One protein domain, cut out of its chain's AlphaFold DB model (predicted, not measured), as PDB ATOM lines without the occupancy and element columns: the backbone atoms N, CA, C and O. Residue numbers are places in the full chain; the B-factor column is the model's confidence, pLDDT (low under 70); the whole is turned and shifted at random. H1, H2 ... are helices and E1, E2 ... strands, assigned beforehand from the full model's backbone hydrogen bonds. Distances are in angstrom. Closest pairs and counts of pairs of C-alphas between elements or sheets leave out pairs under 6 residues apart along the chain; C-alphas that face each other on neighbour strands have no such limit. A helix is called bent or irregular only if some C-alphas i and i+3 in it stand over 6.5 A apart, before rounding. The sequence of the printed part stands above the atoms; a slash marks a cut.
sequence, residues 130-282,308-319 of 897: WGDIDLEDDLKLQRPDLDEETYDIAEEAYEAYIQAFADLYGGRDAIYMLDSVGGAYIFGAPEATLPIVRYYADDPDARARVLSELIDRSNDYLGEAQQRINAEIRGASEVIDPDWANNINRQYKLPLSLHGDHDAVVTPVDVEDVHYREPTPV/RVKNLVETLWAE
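Overview. This is residues 130 to 282 and 308 to 319 of the 897 residues of an uncharacterized protein of Halococcus thailandensis JCM 13552 (UniProt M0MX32). A twisted wall of five strands has two long helices, H2 and H4, over one face, while the short strand E5 lies over the opposite face near E3. H4 runs on well past the sheet, where H3 and the first part of H4 make one end of the long axis and H5 sits between H2, H3 and H4. The 165 printed residues hold E1, H1, H2, E2, E3, H3, H4, E4, E5, E6 and H5, in that order. The sheet runs E4, E1, E3, E2, E6, all antiparallel, and the class is mixed, helices and strands. The whole is compact, with a radius of gyration of the C-alphas of 16.6 A, yet elongated, spanning 54 by 34 by 25 A.

Arrangement. Look first at the sheet: E4, residues 240 to 243, E1, 130 to 135, E3, 183 to 188, E2, 175 to 179, and E6, 267 to 269; it is only just strongly twisted, its C-alphas up to 4.4 A off the best plane. Find N 241 and O 134 at 2.9 A between E4 and E1, N 133 and O 184 at 2.9 A between E1 and E3, N 185 and O 178 at 2.8 A in the hairpin E2 and E3, and N 179 and O 267 at 2.8 A between E2 and E6. H2, residues 148 to 169, lies over E3 at a height of 9.0 A over the sheet. On the same face H4, residues 204 to 232, lies over E4 and E1 at a height of 8.1 A: two layers, helices on one face of a sheet. H2 and H4 touch, closest at the C-alphas of Ala 164 and Ala 225, 6.6 A, opposite ways at 37 degrees, only just steep. With H1, residues 137 to 140, which only grazes the sheet, E1, H2 and E2 form a split strand-helix-strand unit, E3 between its two strands, with a right-handed crossover. H5, residues 308 to 316, touches H2 about perpendicular at 79 degrees, the C-alphas of Tyr 169 and Arg 308 closest at 5.5 A. H5 also touches H4, closest at the C-alphas of Arg 217 and Leu 316, 6.2 A. H3, residues 190 to 199, touches H5 at the C-alphas of Ala 192 and Val 309, 5.0 A, their closest. E5, residues 251 to 253, pairs with no named strand. In H2 and H5 every O i to N i+4 pair is within hydrogen-bond range, in H4 24 of 25, in H3 3 of 6; H1 is too short for one.

Along the chain. Find C-alpha 130 at (46.420, 40.204, 15.384); E1 runs 16.1 A from there, E3 16.8 A and E2 13.9 A. From C-alpha 204 at (45.479, 55.732, 32.708) H4 runs 41.7 A, and H2 runs 31.2 A. H3, 15.9 A, is only just irregular, C-alphas 192 and 195 being 6.9 A apart. H5, 12.3 A, ends at C-alpha 316, (47.920, 54.098, 12.285).

Size, cuts and confidence. The C-alphas of Asp 147 and Asp 202 are the two farthest apart, 55.2 A. Residues 283 to 307 are not printed, and C-alphas 282 and 308 stand 35.6 A apart across the cut. Of the links printed whole, E5 to E6, 13 residues, is the long one. The mean pLDDT of the printed part is 94.1, and no printed residue is under 70.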
ATOM      1  N   TRP A 130      46.737  41.621  15.552       96.06
ATOM      2  CA  TRP A 130      46.420  40.204  15.384       96.06
ATOM      3  C   TRP A 130      45.349  39.947  14.323       96.06
ATOM      4  O   TRP A 130      44.488  40.794  14.087       96.06
ATOM      5  N   GLY A 131      45.381  38.757  13.720       95.12
ATOM      6  CA  GLY A 131      44.348  38.268  12.810       95.12
ATOM      7  C   GLY A 131      44.022  36.794  13.031       95.12
ATOM      8  O   GLY A 131      44.934  35.970  13.116       95.12
ATOM      9  N   ASP A 132      42.726  36.473  13.064       96.19
ATOM     10  CA  ASP A 132      42.211  35.147  12.716       96.19
ATOM     11  C   ASP A 132      42.157  35.126  11.188       96.19
ATOM     12  O   ASP A 132      41.421  35.909  10.594       96.19
ATOM     13  N   ILE A 133      42.973  34.300  10.542       96.44
ATOM     14  CA  ILE A 133      43.019  34.182   9.081       96.44
ATOM     15  C   ILE A 133      42.662  32.731   8.769       96.44
ATOM     16  O   ILE A 133      43.514  31.872   8.511       96.44
ATOM     17  N   ASP A 134      41.375  32.443   8.934       94.19
ATOM     18  CA  ASP A 134      40.806  31.111   8.784       94.19
ATOM     19  C   ASP A 134      40.666  30.745   7.295       94.19
ATOM     20  O   ASP A 134      40.585  31.614   6.424       94.19
ATOM     21  N   LEU A 135      40.666  29.446   6.984       93.69
ATOM     22  CA  LEU A 135      40.190  28.988   5.673       93.69
ATOM     23  C   LEU A 135      38.697  29.330   5.517       93.69
ATOM     24  O   LEU A 135      38.006  29.586   6.498       93.69
ATOM     25  N   GLU A 136      38.158  29.246   4.307       92.81
ATOM     26  CA  GLU A 136      36.703  29.187   4.117       92.81
ATOM     27  C   GLU A 136      36.098  27.958   4.829       92.81
ATOM     28  O   GLU A 136      36.705  26.882   4.870       92.81
ATOM     29  N   ASP A 137      34.904  28.098   5.417       86.75
ATOM     30  CA  ASP A 137      34.340  27.125   6.380       86.75
ATOM     31  C   ASP A 137      34.191  25.710   5.783       86.75
ATOM     32  O   ASP A 137      34.514  24.710   6.432       86.75
ATOM     33  N   ASP A 138      33.768  25.620   4.518       86.62
ATOM     34  CA  ASP A 138      33.638  24.351   3.790       86.62
ATOM     35  C   ASP A 138      35.009  23.699   3.497       86.62
ATOM     36  O   ASP A 138      35.092  22.477   3.329       86.62
ATOM     37  N   LEU A 139      36.100  24.475   3.465       90.12
ATOM     38  CA  LEU A 139      37.467  23.983   3.248       90.12
ATOM     39  C   LEU A 139      38.136  23.508   4.543       90.12
ATOM     40  O   LEU A 139      38.910  22.553   4.492       90.12
ATOM     41  N   LYS A 140      37.803  24.086   5.711       87.06
ATOM     42  CA  LYS A 140      38.347  23.672   7.028       87.06
ATOM     43  C   LYS A 140      38.218  22.166   7.256       87.06
ATOM     44  O   LYS A 140      39.177  21.497   7.633       87.06
ATOM     45  N   LEU A 141      37.038  21.618   6.957       79.94
ATOM     46  CA  LEU A 141      36.730  20.189   7.092       79.94
ATOM     47  C   LEU A 141      37.423  19.304   6.045       79.94
ATOM     48  O   LEU A 141      37.561  18.101   6.261       79.94
ATOM     49  N   GLN A 142      37.837  19.887   4.919       86.12
ATOM     50  CA  GLN A 142      38.497  19.207   3.804       86.12
ATOM     51  C   GLN A 142      40.020  19.403   3.811       86.12
ATOM     52  O   GLN A 142      40.691  18.846   2.947       86.12
ATOM     53  N   ARG A 143      40.575  20.149   4.783       89.44
ATOM     54  CA  ARG A 143      41.973  20.611   4.786       89.44
ATOM     55  C   ARG A 143      43.025  19.541   4.428       89.44
ATOM     56  O   ARG A 143      43.900  19.882   3.645       89.44
ATOM     57  N   PRO A 144      42.975  18.281   4.913       88.19
ATOM     58  CA  PRO A 144      43.966  17.257   4.546       88.19
ATOM     59  C   PRO A 144      43.884  16.753   3.091       88.19
ATOM     60  O   PRO A 144      44.845  16.172   2.596       88.19
ATOM     61  N   ASP A 145      42.746  16.947   2.419       89.69
ATOM     62  CA  ASP A 145      42.422  16.418   1.086       89.69
ATOM     63  C   ASP A 145      42.272  17.534   0.018       89.69
ATOM     64  O   ASP A 145      41.771  17.272  -1.079       89.69
ATOM     65  N   LEU A 146      42.690  18.776   0.316       92.88
ATOM     66  CA  LEU A 146      42.656  19.898  -0.639       92.88
ATOM     67  C   LEU A 146      43.575  19.658  -1.849       92.88
ATOM     68  O   LEU A 146      44.542  18.893  -1.790       92.88
ATOM     69  N   ASP A 147      43.279  20.336  -2.960       94.12
ATOM     70  CA  ASP A 147      44.146  20.322  -4.138       94.12
ATOM     71  C   ASP A 147      45.284  21.354  -4.062       94.12
ATOM     72  O   ASP A 147      45.272  22.299  -3.275       94.12
ATOM     73  N   GLU A 148      46.301  21.139  -4.899       95.31
ATOM     74  CA  GLU A 148      47.509  21.972  -4.964       95.31
ATOM     75  C   GLU A 148      47.188  23.439  -5.302       95.31
ATOM     76  O   GLU A 148      47.869  24.325  -4.807       95.31
ATOM     77  N   GLU A 149      46.152  23.720  -6.107       96.06
ATOM     78  CA  GLU A 149      45.775  25.099  -6.464       96.06
ATOM     79  C   GLU A 149      45.169  25.824  -5.250       96.06
ATOM     80  O   GLU A 149      45.498  26.981  -4.998       96.06
ATOM     81  N   THR A 150      44.376  25.120  -4.437       96.00
ATOM     82  CA  THR A 150      43.821  25.639  -3.179       96.00
ATOM     83  C   THR A 150      44.906  25.864  -2.117       96.00
ATOM     84  O   THR A 150      44.907  26.906  -1.462       96.00
ATOM     85  N   TYR A 151      45.854  24.927  -1.958       96.00
ATOM     86  CA  TYR A 151      46.994  25.111  -1.048       96.00
ATOM     87  C   TYR A 151      47.905  26.264  -1.489       96.00
ATOM     88  O   TYR A 151      48.261  27.093  -0.656       96.00
ATOM     89  N   ASP A 152      48.255  26.344  -2.777       96.81
ATOM     90  CA  ASP A 152      49.116  27.405  -3.309       96.81
ATOM     91  C   ASP A 152      48.464  28.794  -3.118       96.81
ATOM     92  O   ASP A 152      49.155  29.739  -2.740       96.81
ATOM     93  N   ILE A 153      47.136  28.925  -3.293       97.50
ATOM     94  CA  ILE A 153      46.390  30.171  -3.008       97.50
ATOM     95  C   ILE A 153      46.406  30.513  -1.511       97.50
ATOM     96  O   ILE A 153      46.575  31.681  -1.158       97.50
ATOM     97  N   ALA A 154      46.236  29.525  -0.625       97.00
ATOM     98  CA  ALA A 154      46.286  29.750   0.819       97.00
ATOM     99  C   ALA A 154      47.687  30.200   1.271       97.00
ATOM    100  O   ALA A 154      47.810  31.201   1.975       97.00
ATOM    101  N   GLU A 155      48.746  29.513   0.830       97.50
ATOM    102  CA  GLU A 155      50.139  29.865   1.142       97.50
ATOM    103  C   GLU A 155      50.525  31.246   0.550       97.50
ATOM    104  O   GLU A 155      51.143  32.046   1.256       97.50
ATOM    105  N   GLU A 156      50.085  31.599  -0.672       98.12
ATOM    106  CA  GLU A 156      50.280  32.945  -1.256       98.12
ATOM    107  C   GLU A 156      49.527  34.036  -0.463       98.12
ATOM    108  O   GLU A 156      50.058  35.129  -0.242       98.12
ATOM    109  N   ALA A 157      48.313  33.746   0.019       98.19
ATOM    110  CA  ALA A 157      47.531  34.675   0.833       98.19
ATOM    111  C   ALA A 157      48.140  34.893   2.226       98.19
ATOM    112  O   ALA A 157      48.245  36.041   2.665       98.19
ATOM    113  N   TYR A 158      48.589  33.835   2.909       98.19
ATOM    114  CA  TYR A 158      49.280  33.960   4.198       98.19
ATOM    115  C   TYR A 158      50.577  34.769   4.070       98.19
ATOM    116  O   TYR A 158      50.791  35.674   4.875       98.19
ATOM    117  N   GLU A 159      51.388  34.532   3.035       98.31
ATOM    118  CA  GLU A 159      52.576  35.345   2.726       98.31
ATOM    119  C   GLU A 159      52.228  36.836   2.557       98.31
ATOM    120  O   GLU A 159      52.895  37.710   3.120       98.31
ATOM    121  N   ALA A 160      51.140  37.150   1.845       98.50
ATOM    122  CA  ALA A 160      50.696  38.529   1.662       98.50
ATOM    123  C   ALA A 160      50.189  39.182   2.966       98.50
ATOM    124  O   ALA A 160      50.464  40.362   3.205       98.50
ATOM    125  N   TYR A 161      49.515  38.432   3.848       98.50
ATOM    126  CA  TYR A 161      49.148  38.928   5.179       98.50
ATOM    127  C   TYR A 161      50.372  39.119   6.083       98.50
ATOM    128  O   TYR A 161      50.476  40.169   6.717       98.50
ATOM    129  N   ILE A 162      51.339  38.191   6.102       98.69
ATOM    130  CA  ILE A 162      52.616  38.373   6.820       98.69
ATOM    131  C   ILE A 162      53.292  39.664   6.356       98.69
ATOM    132  O   ILE A 162      53.744  40.446   7.194       98.69
ATOM    133  N   GLN A 163      53.312  39.939   5.047       98.56
ATOM    134  CA  GLN A 163      53.887  41.176   4.529       98.56
ATOM    135  C   GLN A 163      53.096  42.427   4.956       98.56
ATOM    136  O   GLN A 163      53.720  43.428   5.302       98.56
ATOM    137  N   ALA A 164      51.760  42.386   5.020       98.50
ATOM    138  CA  ALA A 164      50.955  43.503   5.527       98.50
ATOM    139  C   ALA A 164      51.210  43.788   7.023       98.50
ATOM    140  O   ALA A 164      51.396  44.940   7.420       98.50
ATOM    141  N   PHE A 165      51.298  42.746   7.855       98.56
ATOM    142  CA  PHE A 165      51.708  42.880   9.258       98.56
ATOM    143  C   PHE A 165      53.144  43.424   9.367       98.56
ATOM    144  O   PHE A 165      53.417  44.325  10.166       98.56
ATOM    145  N   ALA A 166      54.060  42.916   8.540       98.56
ATOM    146  CA  ALA A 166      55.451  43.345   8.509       98.56
ATOM    147  C   ALA A 166      55.626  44.786   8.015       98.56
ATOM    148  O   ALA A 166      56.540  45.453   8.488       98.56
ATOM    149  N   ASP A 167      54.775  45.294   7.126       98.38
ATOM    150  CA  ASP A 167      54.785  46.699   6.709       98.38
ATOM    151  C   ASP A 167      54.339  47.608   7.868       98.38
ATOM    152  O   ASP A 167      55.047  48.561   8.199       98.38
ATOM    153  N   LEU A 168      53.254  47.250   8.567       98.12
ATOM    154  CA  LEU A 168      52.758  47.940   9.769       98.12
ATOM    155  C   LEU A 168      53.797  47.974  10.914       98.12
ATOM    156  O   LEU A 168      54.003  49.003  11.560       98.12
ATOM    157  N   TYR A 169      54.517  46.872  11.138       98.12
ATOM    158  CA  TYR A 169      55.639  46.813  12.088       98.12
ATOM    159  C   TYR A 169      56.960  47.358  11.497       98.12
ATOM    160  O   TYR A 169      57.931  47.606  12.222       98.12
ATOM    161  N   GLY A 170      57.049  47.585  10.187       96.88
ATOM    162  CA  GLY A 170      58.269  47.951   9.457       96.88
ATOM    163  C   GLY A 170      59.382  46.885   9.461       96.88
ATOM    164  O   GLY A 170      60.566  47.242   9.428       96.88
ATOM    165  N   GLY A 171      59.049  45.600   9.606       95.81
ATOM    166  CA  GLY A 171      59.974  44.461   9.549       95.81
ATOM    167  C   GLY A 171      59.321  43.120   9.912       95.81
ATOM    168  O   GLY A 171      58.574  43.047  10.885       95.81
ATOM    169  N   ARG A 172      59.646  42.062   9.150       96.94
ATOM    170  CA  ARG A 172      59.166  40.675   9.359       96.94
ATOM    171  C   ARG A 172      59.700  40.047  10.651       96.94
ATOM    172  O   ARG A 172      59.045  39.192  11.224       96.94
ATOM    173  N   ASP A 173      60.826  40.550  11.166       96.56
ATOM    174  CA  ASP A 173      61.459  40.107  12.418       96.56
ATOM    175  C   ASP A 173      60.585  40.251  13.673       96.56
ATOM    176  O   ASP A 173      60.940  39.701  14.703       96.56
ATOM    177  N   ALA A 174      59.483  41.000  13.597       97.69
ATOM    178  CA  ALA A 174      58.538  41.193  14.693       97.69
ATOM    179  C   ALA A 174      57.180  40.503  14.437       97.69
ATOM    180  O   ALA A 174      56.195  40.869  15.076       97.69
ATOM    181  N   ILE A 175      57.093  39.580  13.471       98.56
ATOM    182  CA  ILE A 175      55.852  38.898  13.077       98.56
ATOM    183  C   ILE A 175      55.949  37.408  13.411       98.56
ATOM    184  O   ILE A 175      56.969  36.774  13.167       98.56
ATOM    185  N   TYR A 176      54.866  36.848  13.948       98.50
ATOM    186  CA  TYR A 176      54.774  35.453  14.374       98.50
ATOM    187  C   TYR A 176      53.497  34.823  13.821       98.50
ATOM    188  O   TYR A 176      52.464  35.489  13.727       98.50
ATOM    189  N   MET A 177      53.542  33.530  13.501       98.25
ATOM    190  CA  MET A 177      52.405  32.786  12.956       98.25
ATOM    191  C   MET A 177      52.207  31.454  13.692       98.25
ATOM    192  O   MET A 177      53.177  30.773  14.036       98.25
ATOM    193  N   LEU A 178      50.947  31.084  13.927       98.38
ATOM    194  CA  LEU A 178      50.536  29.764  14.413       98.38
ATOM    195  C   LEU A 178      49.511  29.153  13.452       98.38
ATOM    196  O   LEU A 178      48.524  29.804  13.121       98.38
ATOM    197  N   ASP A 179      49.674  27.885  13.097       97.38
ATOM    198  CA  ASP A 179      48.627  27.050  12.514       97.38
ATOM    199  C   ASP A 179      47.488  26.880  13.541       97.38
ATOM    200  O   ASP A 179      47.668  26.312  14.619       97.38
ATOM    201  N   SER A 180      46.301  27.395  13.218       95.12
ATOM    202  CA  SER A 180      45.073  27.354  14.031       95.12
ATOM    203  C   SER A 180      44.365  25.984  13.967       95.12
ATOM    204  O   SER A 180      43.386  25.754  14.690       95.12
ATOM    205  N   VAL A 181      44.849  25.067  13.121       93.69
ATOM    206  CA  VAL A 181      44.207  23.862  12.564       93.69
ATOM    207  C   VAL A 181      43.102  24.179  11.544       93.69
ATOM    208  O   VAL A 181      43.075  23.554  10.485       93.69
ATOM    209  N   GLY A 182      42.238  25.167  11.802       90.19
ATOM    210  CA  GLY A 182      41.240  25.666  10.834       90.19
ATOM    211  C   GLY A 182      41.733  26.803   9.924       90.19
ATOM    212  O   GLY A 182      41.063  27.164   8.960       90.19
ATOM    213  N   GLY A 183      42.912  27.346  10.218       94.06
ATOM    214  CA  GLY A 183      43.425  28.588   9.652       94.06
ATOM    215  C   GLY A 183      44.828  28.884  10.137       94.06
ATOM    216  O   GLY A 183      45.505  27.991  10.644       94.06
ATOM    217  N   ALA A 184      45.204  30.159  10.151       96.44
ATOM    218  CA  ALA A 184      46.354  30.631  10.909       96.44
ATOM    219  C   ALA A 184      46.025  31.853  11.771       96.44
ATOM    220  O   ALA A 184      45.221  32.705  11.401       96.44
ATOM    221  N   TYR A 185      46.706  31.950  12.908       98.12
ATOM    222  CA  TYR A 185      46.808  33.174  13.690       98.12
ATOM    223  C   TYR A 185      48.087  33.903  13.291       98.12
ATOM    224  O   TYR A 185      49.167  33.328  13.434       98.12
ATOM    225  N   ILE A 186      47.985  35.156  12.848       98.44
ATOM    226  CA  ILE A 186      49.152  36.035  12.672       98.44
ATOM    227  C   ILE A 186      49.164  37.069  13.796       98.44
ATOM    228  O   ILE A 186      48.136  37.659  14.131       98.44
ATOM    229  N   PHE A 187      50.341  37.280  14.380       98.25
ATOM    230  CA  PHE A 187      50.599  38.226  15.457       98.25
ATOM    231  C   PHE A 187      51.723  39.173  15.040       98.25
ATOM    232  O   PHE A 187      52.763  38.736  14.548       98.25
ATOM    233  N   GLY A 188      51.566  40.456  15.337       98.31
ATOM    234  CA  GLY A 188      52.704  41.343  15.533       98.31
ATOM    235  C   GLY A 188      53.206  41.280  16.979       98.31
ATOM    236  O   GLY A 188      52.429  41.034  17.902       98.31
ATOM    237  N   ALA A 189      54.500  41.518  17.189       98.31
ATOM    238  CA  ALA A 189      55.147  41.418  18.493       98.31
ATOM    239  C   ALA A 189      54.444  42.321  19.548       98.31
ATOM    240  O   ALA A 189      54.253  43.524  19.304       98.31
ATOM    241  N   PRO A 190      53.980  41.773  20.690       97.81
ATOM    242  CA  PRO A 190      53.111  42.493  21.627       97.81
ATOM    243  C   PRO A 190      53.842  43.587  22.419       97.81
ATOM    244  O   PRO A 190      53.238  44.586  22.822       97.81
ATOM    245  N   GLU A 191      55.150  43.447  22.630       97.81
ATOM    246  CA  GLU A 191      55.989  44.402  23.355       97.81
ATOM    247  C   GLU A 191      56.147  45.737  22.624       97.81
ATOM    248  O   GLU A 191      56.479  46.743  23.252       97.81
ATOM    249  N   ALA A 192      55.853  45.782  21.320       98.25
ATOM    250  CA  ALA A 192      55.776  47.017  20.544       98.25
ATOM    251  C   ALA A 192      54.791  48.046  21.139       98.25
ATOM    252  O   ALA A 192      54.887  49.231  20.826       98.25
ATOM    253  N   THR A 193      53.885  47.630  22.035       97.94
ATOM    254  CA  THR A 193      52.970  48.521  22.772       97.94
ATOM    255  C   THR A 193      53.441  48.895  24.190       97.94
ATOM    256  O   THR A 193      52.944  49.874  24.751       97.94
ATOM    257  N   LEU A 194      54.460  48.226  24.758       97.94
ATOM    258  CA  LEU A 194      55.029  48.580  26.075       97.94
ATOM    259  C   LEU A 194      55.519  50.041  26.174       97.94
ATOM    260  O   LEU A 194      55.363  50.636  27.244       97.94
ATOM    261  N   PRO A 195      56.094  50.675  25.129       98.44
ATOM    262  CA  PRO A 195      56.482  52.082  25.211       98.44
ATOM    263  C   PRO A 195      55.296  53.028  25.419       98.44
ATOM    264  O   PRO A 195      55.443  53.980  26.181       98.44
ATOM    265  N   ILE A 196      54.130  52.747  24.823       98.06
ATOM    266  CA  ILE A 196      52.892  53.525  25.019       98.06
ATOM    267  C   ILE A 196      52.445  53.414  26.480       98.06
ATOM    268  O   ILE A 196      52.207  54.418  27.147       98.06
ATOM    269  N   VAL A 197      52.414  52.186  27.003       96.19
ATOM    270  CA  VAL A 197      52.017  51.874  28.386       96.19
ATOM    271  C   VAL A 197      52.917  52.559  29.417       96.19
ATOM    272  O   VAL A 197      52.424  53.066  30.422       96.19
ATOM    273  N   ARG A 198      54.230  52.615  29.163       96.62
ATOM    274  CA  ARG A 198      55.197  53.305  30.036       96.62
ATOM    275  C   ARG A 198      55.215  54.824  29.861       96.62
ATOM    276  O   ARG A 198      55.710  55.508  30.751       96.62
ATOM    277  N   TYR A 199      54.722  55.342  28.737       98.25
ATOM    278  CA  TYR A 199      54.570  56.777  28.509       98.25
ATOM    279  C   TYR A 199      53.338  57.305  29.252       98.25
ATOM    280  O   TYR A 199      53.459  58.176  30.111       98.25
ATOM    281  N   TYR A 200      52.184  56.666  29.048       97.38
ATOM    282  CA  TYR A 200      50.940  56.924  29.779       97.38
ATOM    283  C   TYR A 200      50.857  56.121  31.094       97.38
ATOM    284  O   TYR A 200      49.856  55.471  31.414       97.38
ATOM    285  N   ALA A 201      51.942  56.154  31.874       95.56
ATOM    286  CA  ALA A 201      51.998  55.539  33.200       95.56
ATOM    287  C   ALA A 201      51.189  56.353  34.228       95.56
ATOM    288  O   ALA A 201      50.383  55.785  34.965       95.56
ATOM    289  N   ASP A 202      51.361  57.681  34.220       96.19
ATOM    290  CA  ASP A 202      50.668  58.625  35.111       96.19
ATOM    291  C   ASP A 202      49.273  59.056  34.590       96.19
ATOM    292  O   ASP A 202      48.531  59.721  35.311       96.19
ATOM    293  N   ASP A 203      48.895  58.666  33.363       96.25
ATOM    294  CA  ASP A 203      47.597  58.973  32.738       96.25
ATOM    295  C   ASP A 203      46.903  57.685  32.229       96.25
ATOM    296  O   ASP A 203      47.080  57.280  31.075       96.25
ATOM    297  N   PRO A 204      46.131  56.986  33.083       88.06
ATOM    298  CA  PRO A 204      45.479  55.732  32.708       88.06
ATOM    299  C   PRO A 204      44.315  55.906  31.721       88.06
ATOM    300  O   PRO A 204      43.995  54.947  31.020       88.06
ATOM    301  N   ASP A 205      43.709  57.096  31.636       86.94
ATOM    302  CA  ASP A 205      42.655  57.416  30.662       86.94
ATOM    303  C   ASP A 205      43.253  57.509  29.251       86.94
ATOM    304  O   ASP A 205      42.815  56.791  28.350       86.94
ATOM    305  N   ALA A 206      44.332  58.283  29.080       91.94
ATOM    306  CA  ALA A 206      45.073  58.350  27.819       91.94
ATOM    307  C   ALA A 206      45.564  56.961  27.377       91.94
ATOM    308  O   ALA A 206      45.382  56.574  26.221       91.94
ATOM    309  N   ARG A 207      46.112  56.166  28.312       94.69
ATOM    310  CA  ARG A 207      46.554  54.791  28.037       94.69
ATOM    311  C   ARG A 207      45.414  53.900  27.537       94.69
ATOM    312  O   ARG A 207      45.583  53.210  26.533       94.69
ATOM    313  N   ALA A 208      44.274  53.903  28.229       84.19
ATOM    314  CA  ALA A 208      43.122  53.073  27.881       84.19
ATOM    315  C   ALA A 208      42.549  53.443  26.505       84.19
ATOM    316  O   ALA A 208      42.225  52.549  25.720       84.19
ATOM    317  N   ARG A 209      42.477  54.745  26.197       86.88
ATOM    318  CA  ARG A 209      42.042  55.276  24.898       86.88
ATOM    319  C   ARG A 209      42.966  54.829  23.775       86.88
ATOM    320  O   ARG A 209      42.514  54.136  22.871       86.88
ATOM    321  N   VAL A 210      44.261  55.142  23.871       94.56
ATOM    322  CA  VAL A 210      45.243  54.826  22.820       94.56
ATOM    323  C   VAL A 210      45.324  53.326  22.544       94.56
ATOM    324  O   VAL A 210      45.413  52.931  21.390       94.56
ATOM    325  N   LEU A 211      45.275  52.469  23.571       92.44
ATOM    326  CA  LEU A 211      45.346  51.015  23.373       92.44
ATOM    327  C   LEU A 211      44.042  50.403  22.841       92.44
ATOM    328  O   LEU A 211      44.089  49.305  22.295       92.44
ATOM    329  N   SER A 212      42.904  51.090  22.981       84.94
ATOM    330  CA  SER A 212      41.642  50.684  22.346       84.94
ATOM    331  C   SER A 212      41.617  51.135  20.881       84.94
ATOM    332  O   SER A 212      41.439  50.307  19.995       84.94
ATOM    333  N   GLU A 213      41.947  52.405  20.624       91.06
ATOM    334  CA  GLU A 213      42.111  52.981  19.281       91.06
ATOM    335  C   GLU A 213      43.161  52.218  18.450       91.06
ATOM    336  O   GLU A 213      42.969  52.009  17.257       91.06
ATOM    337  N   LEU A 214      44.248  51.728  19.070       94.56
ATOM    338  CA  LEU A 214      45.244  50.879  18.401       94.56
ATOM    339  C   LEU A 214      44.620  49.595  17.848       94.56
ATOM    340  O   LEU A 214      44.967  49.177  16.747       94.56
ATOM    341  N   ILE A 215      43.715  48.973  18.609       85.50
ATOM    342  CA  ILE A 215      43.014  47.759  18.189       85.50
ATOM    343  C   ILE A 215      42.057  48.104  17.047       85.50
ATOM    344  O   ILE A 215      42.145  47.482  15.990       85.50
ATOM    345  N   ASP A 216      41.214  49.122  17.222       83.50
ATOM    346  CA  ASP A 216      40.203  49.499  16.232       83.50
ATOM    347  C   ASP A 216      40.844  49.958  14.902       83.50
ATOM    348  O   ASP A 216      40.537  49.386  13.855       83.50
ATOM    349  N   ARG A 217      41.852  50.846  14.926       92.56
ATOM    350  CA  ARG A 217      42.614  51.228  13.714       92.56
ATOM    351  C   ARG A 217      43.389  50.059  13.096       92.56
ATOM    352  O   ARG A 217      43.610  50.050  11.885       92.56
ATOM    353  N   SER A 218      43.813  49.064  13.884       92.25
ATOM    354  CA  SER A 218      44.444  47.862  13.321       92.25
ATOM    355  C   SER A 218      43.447  46.967  12.580       92.25
ATOM    356  O   SER A 218      43.817  46.374  11.568       92.25
ATOM    357  N   ASN A 219      42.180  46.934  13.009       83.31
ATOM    358  CA  ASN A 219      41.114  46.223  12.300       83.31
ATOM    359  C   ASN A 219      40.830  46.884  10.948       83.31
ATOM    360  O   ASN A 219      40.772  46.188   9.937       83.31
ATOM    361  N   ASP A 220      40.741  48.217  10.913       84.12
ATOM    362  CA  ASP A 220      40.562  48.973   9.668       84.12
ATOM    363  C   ASP A 220      41.737  48.745   8.699       84.12
ATOM    364  O   ASP A 220      41.532  48.398   7.533       84.12
ATOM    365  N   TYR A 221      42.982  48.844   9.186       94.44
ATOM    366  CA  TYR A 221      44.187  48.595   8.383       94.44
ATOM    367  C   TYR A 221      44.214  47.184   7.770       94.44
ATOM    368  O   TYR A 221      44.583  47.013   6.602       94.44
ATOM    369  N   LEU A 222      43.822  46.166   8.545       93.12
ATOM    370  CA  LEU A 222      43.797  44.771   8.103       93.12
ATOM    371  C   LEU A 222      42.594  44.466   7.191       93.12
ATOM    372  O   LEU A 222      42.750  43.735   6.213       93.12
ATOM    373  N   GLY A 223      41.445  45.108   7.410       91.44
ATOM    374  CA  GLY A 223      40.302  45.080   6.494       91.44
ATOM    375  C   GLY A 223      40.604  45.734   5.139       91.44
ATOM    376  O   GLY A 223      40.186  45.229   4.094       91.44
ATOM    377  N   GLU A 224      41.398  46.808   5.104       89.00
ATOM    378  CA  GLU A 224      41.956  47.308   3.843       89.00
ATOM    379  C   GLU A 224      42.986  46.339   3.235       89.00
ATOM    380  O   GLU A 224      43.057  46.199   2.011       89.00
ATOM    381  N   ALA A 225      43.810  45.679   4.059       95.62
ATOM    382  CA  ALA A 225      44.796  44.713   3.577       95.62
ATOM    383  C   ALA A 225      44.113  43.523   2.889       95.62
ATOM    384  O   ALA A 225      44.495  43.184   1.773       95.62
ATOM    385  N   GLN A 226      43.043  42.981   3.476       95.75
ATOM    386  CA  GLN A 226      42.178  41.969   2.865       95.75
ATOM    387  C   GLN A 226      41.626  42.429   1.505       95.75
ATOM    388  O   GLN A 226      41.677  41.675   0.536       95.75
ATOM    389  N   GLN A 227      41.147  43.674   1.391       92.81
ATOM    390  CA  GLN A 227      40.659  44.219   0.115       92.81
ATOM    391  C   GLN A 227      41.759  44.302  -0.956       92.81
ATOM    392  O   GLN A 227      41.494  44.013  -2.124       92.81
ATOM    393  N   ARG A 228      42.991  44.670  -0.574       96.81
ATOM    394  CA  ARG A 228      44.158  44.667  -1.475       96.81
ATOM    395  C   ARG A 228      44.523  43.240  -1.898       96.81
ATOM    396  O   ARG A 228      44.623  42.962  -3.089       96.81
ATOM    397  N   ILE A 229      44.642  42.329  -0.935       97.19
ATOM    398  CA  ILE A 229      45.043  40.930  -1.135       97.19
ATOM    399  C   ILE A 229      44.041  40.187  -2.031       97.19
ATOM    400  O   ILE A 229      44.445  39.583  -3.022       97.19
ATOM    401  N   ASN A 230      42.736  40.343  -1.788       94.62
ATOM    402  CA  ASN A 230      41.674  39.755  -2.613       94.62
ATOM    403  C   ASN A 230      41.592  40.339  -4.040       94.62
ATOM    404  O   ASN A 230      40.987  39.730  -4.923       94.62
ATOM    405  N   ALA A 231      42.179  41.516  -4.287       95.19
ATOM    406  CA  ALA A 231      42.271  42.113  -5.620       95.19
ATOM    407  C   ALA A 231      43.533  41.681  -6.393       95.19
ATOM    408  O   ALA A 231      43.533  41.723  -7.628       95.19
ATOM    409  N   GLU A 232      44.597  41.277  -5.692       97.38
ATOM    410  CA  GLU A 232      45.877  40.867  -6.285       97.38
ATOM    411  C   GLU A 232      45.981  39.339  -6.458       97.38
ATOM    412  O   GLU A 232      46.351  38.877  -7.543       97.38
ATOM    413  N   ILE A 233      45.571  38.558  -5.452       97.56
ATOM    414  CA  ILE A 233      45.562  37.086  -5.471       97.56
ATOM    415  C   ILE A 233      44.189  36.585  -5.931       97.56
ATOM    416  O   ILE A 233      43.166  36.771  -5.267       97.56
ATOM    417  N   ARG A 234      44.142  35.909  -7.085       95.88
ATOM    418  CA  ARG A 234      42.885  35.359  -7.616       95.88
ATOM    419  C   ARG A 234      42.450  34.150  -6.792       95.88
ATOM    420  O   ARG A 234      43.131  33.135  -6.819       95.88
ATOM    421  N   GLY A 235      41.267  34.240  -6.193       94.00
ATOM    422  CA  GLY A 235      40.668  33.154  -5.417       94.00
ATOM    423  C   GLY A 235      40.963  33.229  -3.920       94.00
ATOM    424  O   GLY A 235      40.436  32.407  -3.184       94.00
ATOM    425  N   ALA A 236      41.720  34.224  -3.433       95.94
ATOM    426  CA  ALA A 236      41.947  34.388  -1.994       95.94
ATOM    427  C   ALA A 236      40.621  34.497  -1.213       95.94
ATOM    428  O   ALA A 236      40.428  33.773  -0.245       95.94
ATOM    429  N   SER A 237      39.652  35.276  -1.712       94.50
ATOM    430  CA  SER A 237      38.291  35.378  -1.154       94.50
ATOM    431  C   SER A 237      37.370  34.179  -1.440       94.50
ATOM    432  O   SER A 237      36.160  34.290  -1.270       94.50
ATOM    433  N   GLU A 238      37.901  33.084  -1.983       95.44
ATOM    434  CA  GLU A 238      37.213  31.795  -2.160       95.44
ATOM    435  C   GLU A 238      37.903  30.690  -1.323       95.44
ATOM    436  O   GLU A 238      37.463  29.542  -1.333       95.44
ATOM    437  N   VAL A 239      38.991  31.032  -0.610       96.50
ATOM    438  CA  VAL A 239      39.860  30.100   0.132       96.50
ATOM    439  C   VAL A 239      40.132  30.556   1.573       96.50
ATOM    440  O   VAL A 239      40.284  29.703   2.445       96.50
ATOM    441  N   ILE A 240      40.176  31.865   1.835       95.62
ATOM    442  CA  ILE A 240      40.540  32.487   3.117       95.62
ATOM    443  C   ILE A 240      39.451  33.482   3.550       95.62
ATOM    444  O   ILE A 240      39.144  34.421   2.810       95.62
ATOM    445  N   ASP A 241      38.937  33.319   4.772       93.06
ATOM    446  CA  ASP A 241      37.961  34.209   5.420       93.06
ATOM    447  C   ASP A 241      38.523  34.732   6.765       93.06
ATOM    448  O   ASP A 241      38.468  34.036   7.784       93.06
ATOM    449  N   PRO A 242      39.144  35.929   6.783       91.88
ATOM    450  CA  PRO A 242      39.698  36.522   7.996       91.88
ATOM    451  C   PRO A 242      38.650  37.184   8.902       91.88
ATOM    452  O   PRO A 242      37.818  37.967   8.445       91.88
ATOM    453  N   ASP A 243      38.785  36.986  10.215       87.38
ATOM    454  CA  ASP A 243      37.997  37.674  11.242       87.38
ATOM    455  C   ASP A 243      38.830  38.756  11.954       87.38
ATOM    456  O   ASP A 243      39.624  38.486  12.863       87.38
ATOM    457  N   TRP A 244      38.591  40.011  11.561       84.44
ATOM    458  CA  TRP A 244      39.194  41.210  12.152       84.44
ATOM    459  C   TRP A 244      38.436  41.765  13.369       84.44
ATOM    460  O   TRP A 244      38.680  42.902  13.764       84.44
ATOM    461  N   ALA A 245      37.515  41.026  14.002       72.81
ATOM    462  CA  ALA A 245      36.819  41.483  15.211       72.81
ATOM    463  C   ALA A 245      37.721  41.403  16.465       72.81
ATOM    464  O   ALA A 245      37.410  40.716  17.452       72.81
ATOM    465  N   ASN A 246      38.874  42.079  16.438       77.44
ATOM    466  CA  ASN A 246      39.735  42.209  17.607       77.44
ATOM    467  C   ASN A 246      39.071  43.047  18.693       77.44
ATOM    468  O   ASN A 246      38.256  43.932  18.450       77.44
ATOM    469  N   ASN A 247      39.457  42.757  19.928       82.62
ATOM    470  CA  ASN A 247      39.044  43.495  21.106       82.62
ATOM    471  C   ASN A 247      40.043  43.239  22.240       82.62
ATOM    472  O   ASN A 247      40.870  42.326  22.172       82.62
ATOM    473  N   ILE A 248      39.912  44.005  23.322       79.19
ATOM    474  CA  ILE A 248      40.777  43.970  24.513       79.19
ATOM    475  C   ILE A 248      40.922  42.586  25.183       79.19
ATOM    476  O   ILE A 248      41.811  42.396  26.015       79.19
ATOM    477  N   ASN A 249      40.044  41.635  24.847       86.69
ATOM    478  CA  ASN A 249      39.995  40.273  25.365       86.69
ATOM    479  C   ASN A 249      39.859  39.223  24.228       86.69
ATOM    480  O   ASN A 249      39.297  38.147  24.448       86.69
ATOM    481  N   ARG A 250      40.374  39.500  23.015       92.00
ATOM    482  CA  ARG A 250      40.409  38.530  21.900       92.00
ATOM    483  C   ARG A 250      41.196  37.278  22.313       92.00
ATOM    484  O   ARG A 250      42.318  37.375  22.814       92.00
ATOM    485  N   GLN A 251      40.587  36.109  22.119       94.81
ATOM    486  CA  GLN A 251      41.160  34.800  22.449       94.81
ATOM    487  C   GLN A 251      41.869  34.187  21.236       94.81
ATOM    488  O   GLN A 251      41.347  34.262  20.129       94.81
ATOM    489  N   TYR A 252      42.971  33.473  21.468       96.62
ATOM    490  CA  TYR A 252      43.585  32.564  20.491       96.62
ATOM    491  C   TYR A 252      43.883  31.207  21.149       96.62
ATOM    492  O   TYR A 252      44.097  31.134  22.364       96.62
ATOM    493  N   LYS A 253      43.853  30.112  20.378       97.81
ATOM    494  CA  LYS A 253      44.185  28.761  20.882       97.81
ATOM    495  C   LYS A 253      45.683  28.724  21.219       97.81
ATOM    496  O   LYS A 253      46.487  29.133  20.389       97.81
ATOM    497  N   LEU A 254      46.070  28.236  22.399       98.31
ATOM    498  CA  LEU A 254      47.494  28.179  22.771       98.31
ATOM    499  C   LEU A 254      48.285  27.232  21.846       98.31
ATOM    500  O   LEU A 254      47.714  26.229  21.410       98.31
ATOM    501  N   PRO A 255      49.593  27.469  21.620       98.31
ATOM    502  CA  PRO A 255      50.474  26.488  20.989       98.31
ATOM    503  C   PRO A 255      50.367  25.114  21.667       98.31
ATOM    504  O   PRO A 255      50.141  25.014  22.874       98.31
ATOM    505  N   LEU A 256      50.463  24.050  20.873       98.44
ATOM    506  CA  LEU A 256      50.197  22.652  21.232       98.44
ATOM    507  C   LEU A 256      48.810  22.347  21.822       98.44
ATOM    508  O   LEU A 256      48.528  21.182  22.115       98.44
ATOM    509  N   SER A 257      47.897  23.316  21.953       97.69
ATOM    510  CA  SER A 257      46.526  23.013  22.357       97.69
ATOM    511  C   SER A 257      45.812  22.205  21.274       97.69
ATOM    512  O   SER A 257      45.834  22.559  20.097       97.69
ATOM    513  N   LEU A 258      45.094  21.166  21.702       96.75
ATOM    514  CA  LEU A 258      44.180  20.399  20.856       96.75
ATOM    515  C   LEU A 258      43.095  21.304  20.258       96.75
ATOM    516  O   LEU A 258      42.504  22.121  20.977       96.75
ATOM    517  N   HIS A 259      42.785  21.113  18.976       93.81
ATOM    518  CA  HIS A 259      41.651  21.763  18.324       93.81
ATOM    519  C   HIS A 259      40.312  21.263  18.893       93.81
ATOM    520  O   HIS A 259      40.203  20.107  19.310       93.81
ATOM    521  N   GLY A 260      39.276  22.109  18.880       89.00
ATOM    522  CA  GLY A 260      37.948  21.771  19.415       89.00
ATOM    523  C   GLY A 260      37.318  20.548  18.741       89.00
ATOM    524  O   GLY A 260      36.777  19.682  19.421       89.00
ATOM    525  N   ASP A 261      37.495  20.427  17.426       85.69
ATOM    526  CA  ASP A 261      36.747  19.473  16.593       85.69
ATOM    527  C   ASP A 261      37.646  18.459  15.852       85.69
ATOM    528  O   ASP A 261      37.158  17.560  15.166       85.69
ATOM    529  N   HIS A 262      38.972  18.564  16.009       85.38
ATOM    530  CA  HIS A 262      39.970  17.716  15.336       85.38
ATOM    531  C   HIS A 262      41.024  17.221  16.338       85.38
ATOM    532  O   HIS A 262      41.485  18.010  17.161       85.38
ATOM    533  N   ASP A 263      41.433  15.942  16.289       89.12
ATOM    534  CA  ASP A 263      42.533  15.370  17.110       89.12
ATOM    535  C   ASP A 263      43.925  15.810  16.557       89.12
ATOM    536  O   ASP A 263      44.837  15.011  16.347       89.12
ATOM    537  N   ALA A 264      44.060  17.119  16.321       93.69
ATOM    538  CA  ALA A 264      45.238  17.845  15.846       93.69
ATOM    539  C   ALA A 264      45.532  19.039  16.774       93.69
ATOM    540  O   ALA A 264      44.674  19.433  17.574       93.69
ATOM    541  N   VAL A 265      46.739  19.595  16.690       97.06
ATOM    542  CA  VAL A 265      47.266  20.612  17.615       97.06
ATOM    543  C   VAL A 265      47.729  21.875  16.892       97.06
ATOM    544  O   VAL A 265      48.143  21.824  15.739       97.06
ATOM    545  N   VAL A 266      47.675  23.002  17.601       98.06
ATOM    546  CA  VAL A 266      48.217  24.296  17.153       98.06
ATOM    547  C   VAL A 266      49.746  24.248  17.122       98.06
ATOM    548  O   VAL A 266      50.354  23.849  18.117       98.06
ATOM    549  N   THR A 267      50.385  24.706  16.048       97.81
ATOM    550  CA  THR A 267      51.857  24.724  15.924       97.81
ATOM    551  C   THR A 267      52.387  26.023  15.310       97.81
ATOM    552  O   THR A 267      51.685  26.648  14.522       97.81
ATOM    553  N   PRO A 268      53.612  26.465  15.653       97.62
ATOM    554  CA  PRO A 268      54.298  27.545  14.949       97.62
ATOM    555  C   PRO A 268      54.466  27.286  13.451       97.62
ATOM    556  O   PRO A 268      54.710  26.153  13.039       97.62
ATOM    557  N   VAL A 269      54.397  28.360  12.664       96.88
ATOM    558  CA  VAL A 269      54.736  28.384  11.233       96.88
ATOM    559  C   VAL A 269      55.882  29.377  11.029       96.88
ATOM    560  O   VAL A 269      55.892  30.444  11.645       96.88
ATOM    561  N   ASP A 270      56.854  29.023  10.185       95.88
ATOM    562  CA  ASP A 270      57.959  29.913   9.819       95.88
ATOM    563  C   ASP A 270      57.440  31.041   8.909       95.88
ATOM    564  O   ASP A 270      56.835  30.788   7.867       95.88
ATOM    565  N   VAL A 271      57.665  32.294   9.313       96.56
ATOM    566  CA  VAL A 271      57.221  33.487   8.573       96.56
ATOM    567  C   VAL A 271      58.149  33.865   7.412       96.56
ATOM    568  O   VAL A 271      57.857  34.815   6.688       96.56
ATOM    569  N   GLU A 272      59.256  33.146   7.209       95.44
ATOM    570  CA  GLU A 272      60.171  33.296   6.068       95.44
ATOM    571  C   GLU A 272      60.104  32.102   5.081       95.44
ATOM    572  O   GLU A 272      60.647  32.203   3.978       95.44
ATOM    573  N   ASP A 273      59.433  30.995   5.439       94.81
ATOM    574  CA  ASP A 273      59.187  29.810   4.587       94.81
ATOM    575  C   ASP A 273      57.803  29.199   4.916       94.81
ATOM    576  O   ASP A 273      57.684  28.135   5.531       94.81
ATOM    577  N   VAL A 274      56.738  29.933   4.564       94.25
ATOM    578  CA  VAL A 274      55.345  29.603   4.920       94.25
ATOM    579  C   VAL A 274      54.934  28.255   4.331       94.25
ATOM    580  O   VAL A 274      54.841  28.100   3.114       94.25
ATOM    581  N   HIS A 275      54.605  27.301   5.203       91.62
ATOM    582  CA  HIS A 275      54.053  26.012   4.805       91.62
ATOM    583  C   HIS A 275      52.776  25.702   5.587       91.62
ATOM    584  O   HIS A 275      52.802  25.553   6.808       91.62
ATOM    585  N   TYR A 276      51.653  25.598   4.879       89.44
ATOM    586  CA  TYR A 276      50.324  25.440   5.465       89.44
ATOM    587  C   TYR A 276      49.536  24.368   4.706       89.44
ATOM    588  O   TYR A 276      48.734  24.657   3.818       89.44
ATOM    589  N   ARG A 277      49.794  23.093   5.038       89.50
ATOM    590  CA  ARG A 277      49.152  21.941   4.376       89.50
ATOM    591  C   ARG A 277      48.481  20.996   5.370       89.50
ATOM    592  O   ARG A 277      47.451  21.372   5.926       89.50
ATOM    593  N   GLU A 278      49.040  19.821   5.649       87.94
ATOM    594  CA  GLU A 278      48.488  18.897   6.655       87.94
ATOM    595  C   GLU A 278      48.586  19.499   8.082       87.94
ATOM    596  O   GLU A 278      49.679  19.906   8.480       87.94
ATOM    597  N   PRO A 279      47.496  19.558   8.880       92.50
ATOM    598  CA  PRO A 279      47.573  19.980  10.281       92.50
ATOM    599  C   PRO A 279      48.384  18.992  11.125       92.50
ATOM    600  O   PRO A 279      48.280  17.781  10.926       92.50
ATOM    601  N   THR A 280      49.118  19.476  12.132       95.31
ATOM    602  CA  THR A 280      49.931  18.601  12.999       95.31
ATOM    603  C   THR A 280      49.032  17.695  13.862       95.31
ATOM    604  O   THR A 280      48.289  18.208  14.704       95.31
ATOM    605  N   PRO A 281      49.061  16.355  13.704       95.19
ATOM    606  CA  PRO A 281      48.230  15.453  14.497       95.19
ATOM    607  C   PRO A 281      48.804  15.278  15.909       95.19
ATOM    608  O   PRO A 281      50.009  15.397  16.127       95.19
ATOM    609  N   VAL A 282      47.952  14.956  16.889       94.69
ATOM    610  CA  VAL A 282      48.379  14.847  18.299       94.69
ATOM    611  C   VAL A 282      49.463  13.783  18.545       94.69
ATOM    612  O   VAL A 282      50.260  13.924  19.470       94.69
ATOM    613  N   ARG A 308      59.421  49.148  17.394       97.75
ATOM    614  CA  ARG A 308      58.344  49.012  16.402       97.75
ATOM    615  C   ARG A 308      57.160  49.936  16.705       97.75
ATOM    616  O   ARG A 308      56.488  50.332  15.759       97.75
ATOM    617  N   VAL A 309      57.002  50.402  17.956       98.25
ATOM    618  CA  VAL A 309      56.034  51.449  18.352       98.25
ATOM    619  C   VAL A 309      56.031  52.652  17.404       98.25
ATOM    620  O   VAL A 309      54.978  53.193  17.083       98.25
ATOM    621  N   LYS A 310      57.210  53.050  16.900       97.62
ATOM    622  CA  LYS A 310      57.339  54.157  15.950       97.62
ATOM    623  C   LYS A 310      56.566  53.870  14.664       97.62
ATOM    624  O   LYS A 310      55.871  54.752  14.187       97.62
ATOM    625  N   ASN A 311      56.713  52.669  14.111       98.12
ATOM    626  CA  ASN A 311      56.139  52.295  12.820       98.12
ATOM    627  C   ASN A 311      54.628  52.049  12.950       98.12
ATOM    628  O   ASN A 311      53.875  52.494  12.088       98.12
ATOM    629  N   LEU A 312      54.190  51.467  14.078       98.06
ATOM    630  CA  LEU A 312      52.771  51.350  14.430       98.06
ATOM    631  C   LEU A 312      52.086  52.720  14.436       98.06
ATOM    632  O   LEU A 312      51.080  52.905  13.759       98.06
ATOM    633  N   VAL A 313      52.649  53.700  15.150       98.19
ATOM    634  CA  VAL A 313      52.040  55.035  15.244       98.19
ATOM    635  C   VAL A 313      52.187  55.830  13.942       98.19
ATOM    636  O   VAL A 313      51.238  56.485  13.534       98.19
ATOM    637  N   GLU A 314      53.317  55.723  13.237       97.31
ATOM    638  CA  GLU A 314      53.534  56.341  11.913       97.31
ATOM    639  C   GLU A 314      52.587  55.799  10.826       97.31
ATOM    640  O   GLU A 314      52.323  56.504   9.855       97.31
ATOM    641  N   THR A 315      52.055  54.583  10.999       97.00
ATOM    642  CA  THR A 315      51.080  53.972  10.081       97.00
ATOM    643  C   THR A 315      49.635  54.242  10.508       97.00
ATOM    644  O   THR A 315      48.824  54.645   9.681       97.00
ATOM    645  N   LEU A 316      49.301  54.029  11.788       96.88
ATOM    646  CA  LEU A 316      47.920  54.098  12.285       96.88
ATOM    647  C   LEU A 316      47.471  55.530  12.639       96.88
ATOM    648  O   LEU A 316      46.301  55.853  12.472       96.88
ATOM    649  N   TRP A 317      48.381  56.408  13.071       97.31
ATOM    650  CA  TRP A 317      48.134  57.841  13.321       97.31
ATOM    651  C   TRP A 317      48.915  58.696  12.316       97.31
ATOM    652  O   TRP A 317      49.688  59.581  12.679       97.31
ATOM    653  N   ALA A 318      48.774  58.373  11.028       94.06
ATOM    654  CA  ALA A 318      49.571  58.979   9.964       94.06
ATOM    655  C   ALA A 318      49.386  60.506   9.856       94.06
ATOM    656  O   ALA A 318      50.363  61.208   9.601       94.06
ATOM    657  N   GLU A 319      48.175  61.036  10.075       90.62
ATOM    658  CA  GLU A 319      47.920  62.485  10.017       90.62
ATOM    659  C   GLU A 319      48.599  63.209  11.191       90.62
ATOM    660  O   GLU A 319      49.389  64.132  10.991       90.62
TER     661      GLU A 319